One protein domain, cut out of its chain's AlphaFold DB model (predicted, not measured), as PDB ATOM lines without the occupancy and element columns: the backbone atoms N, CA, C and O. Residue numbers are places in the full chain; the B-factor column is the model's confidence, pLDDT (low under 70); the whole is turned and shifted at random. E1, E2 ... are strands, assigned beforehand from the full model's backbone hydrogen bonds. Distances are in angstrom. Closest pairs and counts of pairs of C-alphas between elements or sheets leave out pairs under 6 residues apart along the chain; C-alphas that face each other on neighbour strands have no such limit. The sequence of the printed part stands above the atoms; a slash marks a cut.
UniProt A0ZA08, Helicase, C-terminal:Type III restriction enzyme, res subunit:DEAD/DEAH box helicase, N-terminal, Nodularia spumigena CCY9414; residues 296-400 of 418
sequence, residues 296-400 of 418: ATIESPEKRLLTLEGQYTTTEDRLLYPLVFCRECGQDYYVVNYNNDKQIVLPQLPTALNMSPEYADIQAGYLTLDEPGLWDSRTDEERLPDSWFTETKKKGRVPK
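Overview. This is residues 296 to 400 of the 418 residues of the protein "Helicase, C-terminal:Type III restriction enzyme, res subunit:DEAD/DEAH box helicase, N-terminal" of Nodularia spumigena CCY9414 (UniProt A0ZA08). With little regular structure, a small, strongly twisted sheet, E1 to E4, is joined by a long link to a separate hairpin, E5 and E6, at one end of the longest axis. The printed part has 105 residues and six named strands, E1 to E6 along the chain, class all strand, with antiparallel pairing and no named helix. It is loose, radius of gyration of the C-alphas 17.4 A, spanning 57 by 37 by 23 A.

Along the chain. E2, residues 332 to 339, is 21.4 A long; E1 is 321 to 325, 13.0 A; E3, 344 to 347, 10.3 A; E4, 362 to 367, 13.9 A; E5, 389 to 392, 9.6 A; E6, 396 to 399, 10.0 A. C-alpha 321 is at (17.016, -25.700, -26.264), C-alpha 399 at (44.606, -38.586, -25.531).

Arrangement. E1 and E3 lie on one side of E2, E4 on the other. Within hydrogen-bond range are N 333 and O 324, 2.8 A; N 337 and O 346, 2.8 A; N 334 and O 367, 2.8 A. E1, E2, E3 form a meander, each strand the antiparallel neighbour of the one before. In hairpin E5 and E6, N 390 and O 398 are 2.8 A apart.

Size, cuts and confidence. The printed part has no cut. Links E3 to E4 and E4 to E5 are long. Residues 310 to 317, 350 to 361, 378 and 395 have pLDDT under 70.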
ATOM      1  N   ALA A 296      14.526 -25.955 -22.504       89.81
ATOM      2  CA  ALA A 296      14.936 -24.935 -21.553       89.81
ATOM      3  C   ALA A 296      15.673 -23.755 -22.193       89.81
ATOM      4  O   ALA A 296      16.313 -23.910 -23.234       89.81
ATOM      5  N   THR A 297      15.610 -22.582 -21.562       88.75
ATOM      6  CA  THR A 297      16.514 -21.458 -21.871       88.75
ATOM      7  C   THR A 297      17.905 -21.720 -21.276       88.75
ATOM      8  O   THR A 297      18.020 -22.374 -20.238       88.75
ATOM      9  N   ILE A 298      18.978 -21.241 -21.925       86.44
ATOM     10  CA  ILE A 298      20.358 -21.383 -21.411       86.44
ATOM     11  C   ILE A 298      20.592 -20.333 -20.320       86.44
ATOM     12  O   ILE A 298      21.129 -19.254 -20.562       86.44
ATOM     13  N   GLU A 299      20.160 -20.656 -19.107       84.81
ATOM     14  CA  GLU A 299      20.276 -19.818 -17.913       84.81
ATOM     15  C   GLU A 299      20.535 -20.696 -16.683       84.81
ATOM     16  O   GLU A 299      20.412 -21.924 -16.742       84.81
ATOM     17  N   SER A 300      20.896 -20.070 -15.557       83.94
ATOM     18  CA  SER A 300      21.077 -20.801 -14.303       83.94
ATOM     19  C   SER A 300      19.787 -21.547 -13.918       83.94
ATOM     20  O   SER A 300      18.687 -21.060 -14.214       83.94
ATOM     21  N   PRO A 301      19.880 -22.697 -13.224       82.50
ATOM     22  CA  PRO A 301      18.718 -23.525 -12.893       82.50
ATOM     23  C   PRO A 301      17.569 -22.783 -12.192       82.50
ATOM     24  O   PRO A 301      16.410 -23.121 -12.401       82.50
ATOM     25  N   GLU A 302      17.879 -21.750 -11.402       84.25
ATOM     26  CA  GLU A 302      16.896 -20.925 -10.683       84.25
ATOM     27  C   GLU A 302      16.091 -19.972 -11.584       84.25
ATOM     28  O   GLU A 302      15.052 -19.465 -11.167       84.25
ATOM     29  N   LYS A 303      16.582 -19.689 -12.796       85.56
ATOM     30  CA  LYS A 303      16.017 -18.678 -13.707       85.56
ATOM     31  C   LYS A 303      15.488 -19.254 -15.013       85.56
ATOM     32  O   LYS A 303      14.633 -18.630 -15.636       85.56
ATOM     33  N   ARG A 304      15.995 -20.419 -15.429       88.25
ATOM     34  CA  ARG A 304      15.635 -21.024 -16.711       88.25
ATOM     35  C   ARG A 304      14.143 -21.336 -16.799       88.25
ATOM     36  O   ARG A 304      13.539 -21.857 -15.861       88.25
ATOM     37  N   LEU A 305      13.565 -21.082 -17.966       86.56
ATOM     38  CA  LEU A 305      12.215 -21.531 -18.285       86.56
ATOM     39  C   LEU A 305      12.259 -23.006 -18.694       86.56
ATOM     40  O   LEU A 305      13.145 -23.387 -19.448       86.56
ATOM     41  N   LEU A 306      11.291 -23.810 -18.249       87.81
ATOM     42  CA  LEU A 306      11.103 -25.196 -18.690       87.81
ATOM     43  C   LEU A 306       9.755 -25.345 -19.391       87.81
ATOM     44  O   LEU A 306       8.738 -24.867 -18.891       87.81
ATOM     45  N   THR A 307       9.736 -26.045 -20.523       82.75
ATOM     46  CA  THR A 307       8.493 -26.361 -21.235       82.75
ATOM     47  C   THR A 307       8.564 -27.720 -21.928       82.75
ATOM     48  O   THR A 307       9.637 -28.194 -22.303       82.75
ATOM     49  N   LEU A 308       7.406 -28.360 -22.086       80.19
ATOM     50  CA  LEU A 308       7.228 -29.553 -22.924       80.19
ATOM     51  C   LEU A 308       6.790 -29.186 -24.350       80.19
ATOM     52  O   LEU A 308       6.731 -30.045 -25.228       80.19
ATOM     53  N   GLU A 309       6.474 -27.912 -24.583       70.12
ATOM     54  CA  GLU A 309       6.070 -27.393 -25.880       70.12
ATOM     55  C   GLU A 309       7.302 -26.900 -26.641       70.12
ATOM     56  O   GLU A 309       7.929 -25.910 -26.269       70.12
ATOM     57  N   GLY A 310       7.649 -27.580 -27.734       59.25
ATOM     58  CA  GLY A 310       8.750 -27.197 -28.623       59.25
ATOM     59  C   GLY A 310       8.425 -25.985 -29.504       59.25
ATOM     60  O   GLY A 310       8.497 -26.089 -30.727       59.25
ATOM     61  N   GLN A 311       8.019 -24.859 -28.912       57.75
ATOM     62  CA  GLN A 311       7.867 -23.587 -29.626       57.75
ATOM     63  C   GLN A 311       9.202 -22.823 -29.642       57.75
ATOM     64  O   GLN A 311       9.951 -22.836 -28.673       57.75
ATOM     65  N   TYR A 312       9.526 -22.173 -30.764       55.84
ATOM     66  CA  TYR A 312      10.868 -21.629 -31.048       55.84
ATOM     67  C   TYR A 312      11.136 -20.216 -30.540       55.84
ATOM     68  O   TYR A 312      12.237 -19.703 -30.720       55.84
ATOM     69  N   THR A 313      10.155 -19.592 -29.905       49.94
ATOM     70  CA  THR A 313      10.270 -18.237 -29.375       49.94
ATOM     71  C   THR A 313       9.400 -18.148 -28.137       49.94
ATOM     72  O   THR A 313       8.185 -18.328 -28.222       49.94
ATOM     73  N   THR A 314      10.001 -17.855 -26.989       48.94
ATOM     74  CA  THR A 314       9.216 -17.269 -25.898       48.94
ATOM     75  C   THR A 314       8.843 -15.837 -26.293       48.94
ATOM     76  O   THR A 314       9.450 -15.258 -27.195       48.94
ATOM     77  N   THR A 315       7.854 -15.246 -25.630       47.62
ATOM     78  CA  THR A 315       7.341 -13.881 -25.862       47.62
ATOM     79  C   THR A 315       8.382 -12.747 -25.761       47.62
ATOM     80  O   THR A 315       8.017 -11.584 -25.893       47.62
ATOM     81  N   GLU A 316       9.661 -13.057 -25.530       52.41
ATOM     82  CA  GLU A 316      10.729 -12.118 -25.172       52.41
ATOM     83  C   GLU A 316      12.065 -12.395 -25.903       52.41
ATOM     84  O   GLU A 316      13.122 -12.281 -25.296       52.41
ATOM     85  N   ASP A 317      12.047 -12.797 -27.182       62.19
ATOM     86  CA  ASP A 317      13.248 -13.059 -28.017       62.19
ATOM     87  C   ASP A 317      14.185 -14.200 -27.545       62.19
ATOM     88  O   ASP A 317      15.213 -14.445 -28.179       62.19
ATOM     89  N   ARG A 318      13.810 -14.963 -26.504       74.44
ATOM     90  CA  ARG A 318      14.655 -16.032 -25.941       74.44
ATOM     91  C   ARG A 318      14.491 -17.388 -26.621       74.44
ATOM     92  O   ARG A 318      13.361 -17.823 -26.885       74.44
ATOM     93  N   LEU A 319      15.612 -18.086 -26.833       81.50
ATOM     94  CA  LEU A 319      15.667 -19.397 -27.499       81.50
ATOM     95  C   LEU A 319      15.492 -20.572 -26.528       81.50
ATOM     96  O   LEU A 319      16.096 -20.624 -25.457       81.50
ATOM     97  N   LEU A 320      14.714 -21.566 -26.961       85.44
ATOM     98  CA  LEU A 320      14.497 -22.824 -26.251       85.44
ATOM     99  C   LEU A 320      15.365 -23.946 -26.832       85.44
ATOM    100  O   LEU A 320      15.383 -24.195 -28.039       85.44
ATOM    101  N   TYR A 321      16.062 -24.648 -25.945       88.12
ATOM    102  CA  TYR A 321      17.016 -25.700 -26.264       88.12
ATOM    103  C   TYR A 321      16.519 -27.041 -25.731       88.12
ATOM    104  O   TYR A 321      16.143 -27.116 -24.560       88.12
ATOM    105  N   PRO A 322      16.519 -28.113 -26.542       88.69
ATOM    106  CA  PRO A 322      16.179 -29.439 -26.048       88.69
ATOM    107  C   PRO A 322      17.173 -29.892 -24.980       88.69
ATOM    108  O   PRO A 322      18.381 -29.713 -25.145       88.69
ATOM    109  N   LEU A 323      16.667 -30.526 -23.929       89.69
ATOM    110  CA  LEU A 323      17.467 -31.152 -22.887       89.69
ATOM    111  C   LEU A 323      17.579 -32.661 -23.104       89.69
ATOM    112  O   LEU A 323      16.618 -33.343 -23.472       89.69
ATOM    113  N   VAL A 324      18.759 -33.191 -22.803       90.25
ATOM    114  CA  VAL A 324      18.995 -34.617 -22.568       90.25
ATOM    115  C   VAL A 324      19.584 -34.802 -21.181       90.25
ATOM    116  O   VAL A 324      20.283 -33.930 -20.680       90.25
ATOM    117  N   PHE A 325      19.320 -35.950 -20.567       88.94
ATOM    118  CA  PHE A 325      19.750 -36.233 -19.202       88.94
ATOM    119  C   PHE A 325      20.758 -37.380 -19.193       88.94
ATOM    120  O   PHE A 325      20.570 -38.394 -19.875       88.94
ATOM    121  N   CYS A 326      21.822 -37.239 -18.403       83.12
ATOM    122  CA  CYS A 326      22.725 -38.338 -18.102       83.12
ATOM    123  C   CYS A 326      21.941 -39.471 -17.438       83.12
ATOM    124  O   CYS A 326      21.190 -39.257 -16.488       83.12
ATOM    125  N   ARG A 327      22.146 -40.698 -17.918       79.44
ATOM    126  CA  ARG A 327      21.447 -41.882 -17.398       79.44
ATOM    127  C   ARG A 327      21.903 -42.297 -16.001       79.44
ATOM    128  O   ARG A 327      21.180 -43.031 -15.342       79.44
ATOM    129  N   GLU A 328      23.089 -41.868 -15.583       78.88
ATOM    130  CA  GLU A 328      23.692 -42.276 -14.312       78.88
ATOM    131  C   GLU A 328      23.402 -41.276 -13.192       78.88
ATOM    132  O   GLU A 328      22.978 -41.678 -12.113       78.88
ATOM    133  N   CYS A 329      23.591 -39.978 -13.445       82.50
ATOM    134  CA  CYS A 329      23.448 -38.935 -12.424       82.50
ATOM    135  C   CYS A 329      22.246 -38.003 -12.628       82.50
ATOM    136  O   CYS A 329      21.957 -37.195 -11.751       82.50
ATOM    137  N   GLY A 330      21.552 -38.081 -13.769       84.94
ATOM    138  CA  GLY A 330      20.429 -37.194 -14.083       84.94
ATOM    139  C   GLY A 330      20.822 -35.770 -14.489       84.94
ATOM    140  O   GLY A 330      19.927 -34.968 -14.730       84.94
ATOM    141  N   GLN A 331      22.120 -35.458 -14.604       87.44
ATOM    142  CA  GLN A 331      22.595 -34.157 -15.086       87.44
ATOM    143  C   GLN A 331      21.999 -33.839 -16.456       87.44
ATOM    144  O   GLN A 331      22.085 -34.660 -17.372       87.44
ATOM    145  N   ASP A 332      21.429 -32.649 -16.601       89.38
ATOM    146  CA  ASP A 332      20.876 -32.191 -17.865       89.38
ATOM    147  C   ASP A 332      21.918 -31.474 -18.731       89.38
ATOM    148  O   ASP A 332      22.828 -30.810 -18.232       89.38
ATOM    149  N   TYR A 333      21.781 -31.647 -20.045       90.19
ATOM    150  CA  TYR A 333      22.623 -31.045 -21.069       90.19
ATOM    151  C   TYR A 333      21.753 -30.498 -22.197       90.19
ATOM    152  O   TYR A 333      20.835 -31.171 -22.673       90.19
ATOM    153  N   TYR A 334      22.089 -29.306 -22.672       91.06
ATOM    154  CA  TYR A 334      21.465 -28.675 -23.826       91.06
ATOM    155  C   TYR A 334      22.001 -29.299 -25.118       91.06
ATOM    156  O   TYR A 334      23.214 -29.402 -25.307       91.06
ATOM    157  N   VAL A 335      21.112 -29.689 -26.031       89.31
ATOM    158  CA  VAL A 335      21.496 -30.195 -27.357       89.31
ATOM    159  C   VAL A 335      21.661 -29.017 -28.315       89.31
ATOM    160  O   VAL A 335      20.703 -28.286 -28.596       89.31
ATOM    161  N   VAL A 336      22.881 -28.815 -28.814       87.81
ATOM    162  CA  VAL A 336      23.255 -27.594 -29.533       87.81
ATOM    163  C   VAL A 336      24.012 -27.858 -30.828       87.81
ATOM    164  O   VAL A 336      24.716 -28.849 -30.995       87.81
ATOM    165  N   ASN A 337      23.906 -26.888 -31.724       85.44
ATOM    166  CA  ASN A 337      24.751 -26.678 -32.881       85.44
ATOM    167  C   ASN A 337      25.681 -25.497 -32.579       85.44
ATOM    168  O   ASN A 337      25.220 -24.363 -32.427       85.44
ATOM    169  N   TYR A 338      26.982 -25.757 -32.487       83.38
ATOM    170  CA  TYR A 338      28.000 -24.760 -32.174       83.38
ATOM    171  C   TYR A 338      28.808 -24.386 -33.417       83.38
ATOM    172  O   TYR A 338      29.344 -25.252 -34.107       83.38
ATOM    173  N   ASN A 339      28.910 -23.087 -33.699       80.88
ATOM    174  CA  ASN A 339      29.786 -22.544 -34.733       80.88
ATOM    175  C   ASN A 339      31.013 -21.901 -34.076       80.88
ATOM    176  O   ASN A 339      30.890 -20.858 -33.428       80.88
ATOM    177  N   ASN A 340      32.186 -22.508 -34.270       74.25
ATOM    178  CA  ASN A 340      33.415 -22.073 -33.607       74.25
ATOM    179  C   ASN A 340      33.925 -20.711 -34.110       74.25
ATOM    180  O   ASN A 340      34.388 -19.900 -33.312       74.25
ATOM    181  N   ASP A 341      33.794 -20.417 -35.404       75.25
ATOM    182  CA  ASP A 341      34.314 -19.172 -35.987       75.25
ATOM    183  C   ASP A 341      33.491 -17.952 -35.574       75.25
ATOM    184  O   ASP A 341      34.023 -16.866 -35.344       75.25
ATOM    185  N   LYS A 342      32.172 -18.131 -35.460       73.94
ATOM    186  CA  LYS A 342      31.236 -17.068 -35.081       73.94
ATOM    187  C   LYS A 342      30.944 -17.036 -33.581       73.94
ATOM    188  O   LYS A 342      30.326 -16.075 -33.131       73.94
ATOM    189  N   GLN A 343      31.375 -18.053 -32.825       75.19
ATOM    190  CA  GLN A 343      31.070 -18.230 -31.397       75.19
ATOM    191  C   GLN A 343      29.553 -18.197 -31.127       75.19
ATOM    192  O   GLN A 343      29.087 -17.569 -30.179       75.19
ATOM    193  N   ILE A 344      28.772 -18.839 -32.006       78.25
ATOM    194  CA  ILE A 344      27.301 -18.881 -31.934       78.25
ATOM    195  C   ILE A 344      26.855 -20.284 -31.526       78.25
ATOM    196  O   ILE A 344      27.325 -21.276 -32.084       78.25
ATOM    197  N   VAL A 345      25.900 -20.345 -30.598       82.00
ATOM    198  CA  VAL A 345      25.202 -21.563 -30.173       82.00
ATOM    199  C   VAL A 345      23.751 -21.472 -30.636       82.00
ATOM    200  O   VAL A 345      23.098 -20.455 -30.418       82.00
ATOM    201  N   LEU A 346      23.261 -22.519 -31.299       83.56
ATOM    202  CA  LEU A 346      21.873 -22.644 -31.752       83.56
ATOM    203  C   LEU A 346      21.281 -23.974 -31.273       83.56
ATOM    204  O   LEU A 346      22.024 -24.948 -31.146       83.56
ATOM    205  N   PRO A 347      19.966 -24.066 -31.025       83.56
ATOM    206  CA  PRO A 347      19.341 -25.322 -30.625       83.56
ATOM    207  C   PRO A 347      19.411 -26.357 -31.755       83.56
ATOM    208  O   PRO A 347      19.102 -26.057 -32.910       83.56
ATOM    209  N   GLN A 348      19.804 -27.592 -31.427       79.94
ATOM    210  CA  GLN A 348      19.754 -28.711 -32.370       79.94
ATOM    211  C   GLN A 348      18.454 -29.485 -32.183       79.94
ATOM    212  O   GLN A 348      18.165 -29.995 -31.106       79.94
ATOM    213  N   LEU A 349      17.677 -29.607 -33.255       70.75
ATOM    214  CA  LEU A 349      16.312 -30.110 -33.175       70.75
ATOM    215  C   LEU A 349      16.204 -31.567 -33.601       70.75
ATOM    216  O   LEU A 349      16.768 -31.921 -34.638       70.75
ATOM    217  N   PRO A 350      15.418 -32.391 -32.882       62.47
ATOM    218  CA  PRO A 350      15.211 -33.793 -33.247       62.47
ATOM    219  C   PRO A 350      14.656 -33.979 -34.669       62.47
ATOM    220  O   PRO A 350      14.929 -34.984 -35.317       62.47
ATOM    221  N   THR A 351      13.883 -33.004 -35.154       56.12
ATOM    222  CA  THR A 351      13.165 -33.031 -36.440       56.12
ATOM    223  C   THR A 351      13.890 -32.331 -37.591       56.12
ATOM    224  O   THR A 351      13.405 -32.385 -38.722       56.12
ATOM    225  N   ALA A 352      15.033 -31.678 -37.354       54.88
ATOM    226  CA  ALA A 352      15.764 -30.970 -38.405       54.88
ATOM    227  C   ALA A 352      16.552 -31.954 -39.286       54.88
ATOM    228  O   ALA A 352      17.744 -32.193 -39.096       54.88
ATOM    229  N   LEU A 353      15.870 -32.541 -40.271       45.53
ATOM    230  CA  LEU A 353      16.503 -33.242 -41.382       45.53
ATOM    231  C   LEU A 353      17.091 -32.198 -42.341       45.53
ATOM    232  O   LEU A 353      16.351 -31.500 -43.027       45.53
ATOM    233  N   ASN A 354      18.422 -32.160 -42.409       48.09
ATOM    234  CA  ASN A 354      19.258 -31.377 -43.330       48.09
ATOM    235  C   ASN A 354      19.465 -29.900 -42.949       48.09
ATOM    236  O   ASN A 354      18.621 -29.039 -43.174       48.09
ATOM    237  N   MET A 355      20.665 -29.604 -42.448       49.72
ATOM    238  CA  MET A 355      21.209 -28.246 -42.398       49.72
ATOM    239  C   MET A 355      21.620 -27.822 -43.817       49.72
ATOM    240  O   MET A 355      22.264 -28.598 -44.525       49.72
ATOM    241  N   SER A 356      21.255 -26.608 -44.241       47.81
ATOM    242  CA  SER A 356      21.684 -26.037 -45.527       47.81
ATOM    243  C   SER A 356      23.221 -26.033 -45.668       47.81
ATOM    244  O   SER A 356      23.914 -25.828 -44.669       47.81
ATOM    245  N   PRO A 357      23.781 -26.172 -46.891       48.81
ATOM    246  CA  PRO A 357      25.232 -26.167 -47.150       48.81
ATOM    247  C   PRO A 357      25.991 -24.900 -46.708       48.81
ATOM    248  O   PRO A 357      27.216 -24.882 -46.741       48.81
ATOM    249  N   GLU A 358      25.289 -23.844 -46.287       52.28
ATOM    250  CA  GLU A 358      25.858 -22.582 -45.783       52.28
ATOM    251  C   GLU A 358      26.477 -22.684 -44.371       52.28
ATOM    252  O   GLU A 358      27.015 -21.705 -43.856       52.28
ATOM    253  N   TYR A 359      26.438 -23.864 -43.744       53.38
ATOM    254  CA  TYR A 359      26.873 -24.097 -42.364       53.38
ATOM    255  C   TYR A 359      27.946 -25.195 -42.232       53.38
ATOM    256  O   TYR A 359      27.862 -26.047 -41.348       53.38
ATOM    257  N   ALA A 360      28.959 -25.186 -43.103       52.25
ATOM    258  CA  ALA A 360      30.038 -26.182 -43.107       52.25
ATOM    259  C   ALA A 360      30.831 -26.276 -41.779       52.25
ATOM    260  O   ALA A 360      31.376 -27.337 -41.479       52.25
ATOM    261  N   ASP A 361      30.823 -25.218 -40.958       60.56
ATOM    262  CA  ASP A 361      31.593 -25.121 -39.703       60.56
ATOM    263  C   ASP A 361      30.741 -25.289 -38.426       60.56
ATOM    264  O   ASP A 361      31.108 -24.805 -37.352       60.56
ATOM    265  N   ILE A 362      29.573 -25.936 -38.525       71.00
ATOM    266  CA  ILE A 362      28.706 -26.212 -37.368       71.00
ATOM    267  C   ILE A 362      28.944 -27.622 -36.821       71.00
ATOM    268  O   ILE A 362      28.810 -28.616 -37.532       71.00
ATOM    269  N   GLN A 363      29.244 -27.705 -35.525       76.81
ATOM    270  CA  GLN A 363      29.414 -28.950 -34.783       76.81
ATOM    271  C   GLN A 363      28.209 -29.199 -33.874       76.81
ATOM    272  O   GLN A 363      27.892 -28.386 -33.006       76.81
ATOM    273  N   ALA A 364      27.551 -30.340 -34.068       83.50
ATOM    274  CA  ALA A 364      26.532 -30.836 -33.150       83.50
ATOM    275  C   ALA A 364      27.189 -31.341 -31.859       83.50
ATOM    276  O   ALA A 364      28.204 -32.044 -31.910       83.50
ATOM    277  N   GLY A 365      26.607 -31.016 -30.710       86.12
ATOM    278  CA  GLY A 365      27.158 -31.402 -29.419       86.12
ATOM    279  C   GLY A 365      26.237 -31.102 -28.245       86.12
ATOM    280  O   GLY A 365      25.065 -30.757 -28.404       86.12
ATOM    281  N   TYR A 366      26.801 -31.250 -27.052       88.31
ATOM    282  CA  TYR A 366      26.124 -30.996 -25.788       88.31
ATOM    283  C   TYR A 366      26.768 -29.795 -25.104       88.31
ATOM    284  O   TYR A 366      27.993 -29.684 -25.071       88.31
ATOM    285  N   LEU A 367      25.939 -28.915 -24.554       88.69
ATOM    286  CA  LEU A 367      26.365 -27.773 -23.756       88.69
ATOM    287  C   LEU A 367      25.793 -27.905 -22.346       88.69
ATOM    288  O   LEU A 367      24.675 -28.374 -22.151       88.69
ATOM    289  N   THR A 368      26.554 -27.449 -21.368       87.94
ATOM    290  CA  THR A 368      26.122 -27.252 -19.987       87.94
ATOM    291  C   THR A 368      26.743 -25.954 -19.491       87.94
ATOM    292  O   THR A 368      27.769 -25.522 -20.022       87.94
ATOM    293  N   LEU A 369      26.111 -25.313 -18.511       85.69
ATOM    294  CA  LEU A 369      26.722 -24.175 -17.832       85.69
ATOM    295  C   LEU A 369      27.865 -24.662 -16.935       85.69
ATOM    296  O   LEU A 369      27.898 -25.835 -16.551       85.69
ATOM    297  N   ASP A 370      28.813 -23.766 -16.658       77.88
ATOM    298  CA  ASP A 370      29.969 -24.029 -15.796       77.88
ATOM    299  C   ASP A 370      29.514 -24.134 -14.333       77.88
ATOM    300  O   ASP A 370      29.561 -23.174 -13.563       77.88
ATOM    301  N   GLU A 371      28.966 -25.298 -13.991       73.50
ATOM    302  CA  GLU A 371      28.476 -25.627 -12.657       73.50
ATOM    303  C   GLU A 371      29.625 -26.194 -11.800       73.50
ATOM    304  O   GLU A 371      30.365 -27.081 -12.253       73.50
ATOM    305  N   PRO A 372      29.790 -25.736 -10.543       71.12
ATOM    306  CA  PRO A 372      30.851 -26.216  -9.666       71.12
ATOM    307  C   PRO A 372      30.844 -27.744  -9.509       71.12
ATOM    308  O   PRO A 372      29.849 -28.337  -9.096       71.12
ATOM    309  N   GLY A 373      31.984 -28.384  -9.784       71.31
ATOM    310  CA  GLY A 373      32.170 -29.830  -9.600       71.31
ATOM    311  C   GLY A 373      31.687 -30.710 -10.759       71.31
ATOM    312  O   GLY A 373      31.721 -31.933 -10.634       71.31
ATOM    313  N   LEU A 374      31.261 -30.114 -11.877       75.00
ATOM    314  CA  LEU A 374      30.801 -30.855 -13.050       75.00
ATOM    315  C   LEU A 374      31.951 -31.476 -13.858       75.00
ATOM    316  O   LEU A 374      31.837 -32.614 -14.318       75.00
ATOM    317  N   TRP A 375      33.046 -30.734 -14.037       77.94
ATOM    318  CA  TRP A 375      34.243 -31.204 -14.733       77.94
ATOM    319  C   TRP A 375      35.484 -30.391 -14.343       77.94
ATOM    320  O   TRP A 375      35.553 -29.191 -14.609       77.94
ATOM    321  N   ASP A 376      36.500 -31.047 -13.787       77.38
ATOM    322  CA  ASP A 376      37.854 -30.503 -13.656       77.38
ATOM    323  C   ASP A 376      38.835 -31.311 -14.514       77.38
ATOM    324  O   ASP A 376      39.159 -32.465 -14.228       77.38
ATOM    325  N   SER A 377      39.374 -30.665 -15.553       70.44
ATOM    326  CA  SER A 377      40.390 -31.233 -16.456       70.44
ATOM    327  C   SER A 377      41.620 -31.828 -15.753       70.44
ATOM    328  O   SER A 377      42.331 -32.628 -16.347       70.44
ATOM    329  N   ARG A 378      41.908 -31.450 -14.501       68.75
ATOM    330  CA  ARG A 378      43.072 -31.945 -13.753       68.75
ATOM    331  C   ARG A 378      42.795 -33.225 -12.974       68.75
ATOM    332  O   ARG A 378      43.741 -33.959 -12.703       68.75
ATOM    333  N   THR A 379      41.546 -33.473 -12.587       72.50
ATOM    334  CA  THR A 379      41.175 -34.584 -11.691       72.50
ATOM    335  C   THR A 379      40.189 -35.559 -12.319       72.50
ATOM    336  O   THR A 379      40.194 -36.734 -11.970       72.50
ATOM    337  N   ASP A 380      39.365 -35.108 -13.265       77.31
ATOM    338  CA  ASP A 380      38.274 -35.908 -13.826       77.31
ATOM    339  C   ASP A 380      38.637 -36.602 -15.145       77.31
ATOM    340  O   ASP A 380      37.886 -37.458 -15.614       77.31
ATOM    341  N   GLU A 381      39.816 -36.331 -15.719       76.69
ATOM    342  CA  GLU A 381      40.320 -37.072 -16.885       76.69
ATOM    343  C   GLU A 381      40.427 -38.583 -16.616       76.69
ATOM    344  O   GLU A 381      40.255 -39.389 -17.534       76.69
ATOM    345  N   GLU A 382      40.659 -38.991 -15.366       75.25
ATOM    346  CA  GLU A 382      40.681 -40.401 -14.948       75.25
ATOM    347  C   GLU A 382      39.307 -41.083 -15.059       75.25
ATOM    348  O   GLU A 382      39.241 -42.303 -15.180       75.25
ATOM    349  N   ARG A 383      38.205 -40.317 -15.094       78.06
ATOM    350  CA  ARG A 383      36.844 -40.852 -15.285       78.06
ATOM    351  C   ARG A 383      36.556 -41.238 -16.738       78.06
ATOM    352  O   ARG A 383      35.559 -41.905 -17.009       78.06
ATOM    353  N   LEU A 384      37.396 -40.811 -17.683       81.56
ATOM    354  CA  LEU A 384      37.226 -41.112 -19.103       81.56
ATOM    355  C   LEU A 384      37.805 -42.486 -19.466       81.56
ATOM    356  O   LEU A 384      38.820 -42.887 -18.890       81.56
ATOM    357  N   PRO A 385      37.231 -43.190 -20.466       83.88
ATOM    358  CA  PRO A 385      37.660 -44.540 -20.816       83.88
ATOM    359  C   PRO A 385      39.153 -44.622 -21.152       83.88
ATOM    360  O   PRO A 385      39.638 -43.903 -22.025       83.88
ATOM    361  N   ASP A 386      39.871 -45.574 -20.553       82.50
ATOM    362  CA  ASP A 386      41.313 -45.761 -20.797       82.50
ATOM    363  C   ASP A 386      41.658 -45.999 -22.267       82.50
ATOM    364  O   ASP A 386      42.720 -45.605 -22.750       82.50
ATOM    365  N   SER A 387      40.723 -46.581 -23.021       85.62
ATOM    366  CA  SER A 387      40.857 -46.807 -24.458       85.62
ATOM    367  C   SER A 387      41.037 -45.515 -25.270       85.62
ATOM    368  O   SER A 387      41.534 -45.587 -26.402       85.62
ATOM    369  N   TRP A 388      40.688 -44.349 -24.713       87.19
ATOM    370  CA  TRP A 388      40.835 -43.040 -25.352       87.19
ATOM    371  C   TRP A 388      42.260 -42.487 -25.263       87.19
ATOM    372  O   TRP A 388      42.613 -41.581 -26.020       87.19
ATOM    373  N   PHE A 389      43.100 -43.062 -24.403       85.62
ATOM    374  CA  PHE A 389      44.430 -42.552 -24.092       85.62
ATOM    375  C   PHE A 389      45.538 -43.531 -24.505       85.62
ATOM    376  O   PHE A 389      45.318 -44.707 -24.797       85.62
ATOM    377  N   THR A 390      46.758 -43.008 -24.573       85.06
ATOM    378  CA  THR A 390      48.004 -43.763 -24.747       85.06
ATOM    379  C   THR A 390      49.027 -43.274 -23.741       85.06
ATOM    380  O   THR A 390      49.217 -42.067 -23.592       85.06
ATOM    381  N   GLU A 391      49.710 -44.193 -23.067       81.88
ATOM    382  CA  GLU A 391      50.796 -43.835 -22.160       81.88
ATOM    383  C   GLU A 391      52.095 -43.590 -22.923       81.88
ATOM    384  O   GLU A 391      52.551 -44.399 -23.734       81.88
ATOM    385  N   THR A 392      52.726 -42.458 -22.634       78.81
ATOM    386  CA  THR A 392      54.017 -42.082 -23.199       78.81
ATOM    387  C   THR A 392      55.039 -41.906 -22.084       78.81
ATOM    388  O   THR A 392      54.789 -41.232 -21.085       78.81
ATOM    389  N   LYS A 393      56.254 -42.432 -22.281       70.56
ATOM    390  CA  LYS A 393      57.344 -42.355 -21.286       70.56
ATOM    391  C   LYS A 393      57.766 -40.923 -20.904       70.56
ATOM    392  O   LYS A 393      58.470 -40.756 -19.918       70.56
ATOM    393  N   LYS A 394      57.397 -39.905 -21.695       71.69
ATOM    394  CA  LYS A 394      57.782 -38.493 -21.484       71.69
ATOM    395  C   LYS A 394      56.646 -37.582 -21.012       71.69
ATOM    396  O   LYS A 394      56.940 -36.572 -20.387       71.69
ATOM    397  N   LYS A 395      55.390 -37.873 -21.367       66.75
ATOM    398  CA  LYS A 395      54.237 -36.997 -21.087       66.75
ATOM    399  C   LYS A 395      53.116 -37.705 -20.319       66.75
ATOM    400  O   LYS A 395      52.070 -37.107 -20.119       66.75
ATOM    401  N   GLY A 396      53.323 -38.955 -19.897       77.06
ATOM    402  CA  GLY A 396      52.298 -39.737 -19.209       77.06
ATOM    403  C   GLY A 396      51.140 -40.102 -20.137       77.06
ATOM    404  O   GLY A 396      51.363 -40.376 -21.324       77.06
ATOM    405  N   ARG A 397      49.922 -40.123 -19.590       80.94
ATOM    406  CA  ARG A 397      48.659 -40.442 -20.275       80.94
ATOM    407  C   ARG A 397      48.292 -39.309 -21.244       80.94
ATOM    408  O   ARG A 397      48.061 -38.185 -20.825       80.94
ATOM    409  N   VAL A 398      48.271 -39.590 -22.548       82.88
ATOM    410  CA  VAL A 398      47.969 -38.607 -23.607       82.88
ATOM    411  C   VAL A 398      46.767 -39.080 -24.433       82.88
ATOM    412  O   VAL A 398      46.780 -40.234 -24.874       82.88
ATOM    413  N   PRO A 399      45.750 -38.232 -24.690       83.75
ATOM    414  CA  PRO A 399      44.606 -38.586 -25.531       83.75
ATOM    415  C   PRO A 399      45.028 -38.953 -26.958       83.75
ATOM    416  O   PRO A 399      45.856 -38.274 -27.573       83.75
ATOM    417  N   LYS A 400      44.432 -40.002 -27.533       86.69
ATOM    418  CA  LYS A 400      44.617 -40.326 -28.956       86.69
ATOM    419  C   LYS A 400      43.959 -39.250 -29.819       86.69
ATOM    420  O   LYS A 400      42.912 -38.707 -29.467       86.69
TER     421      LYS A 400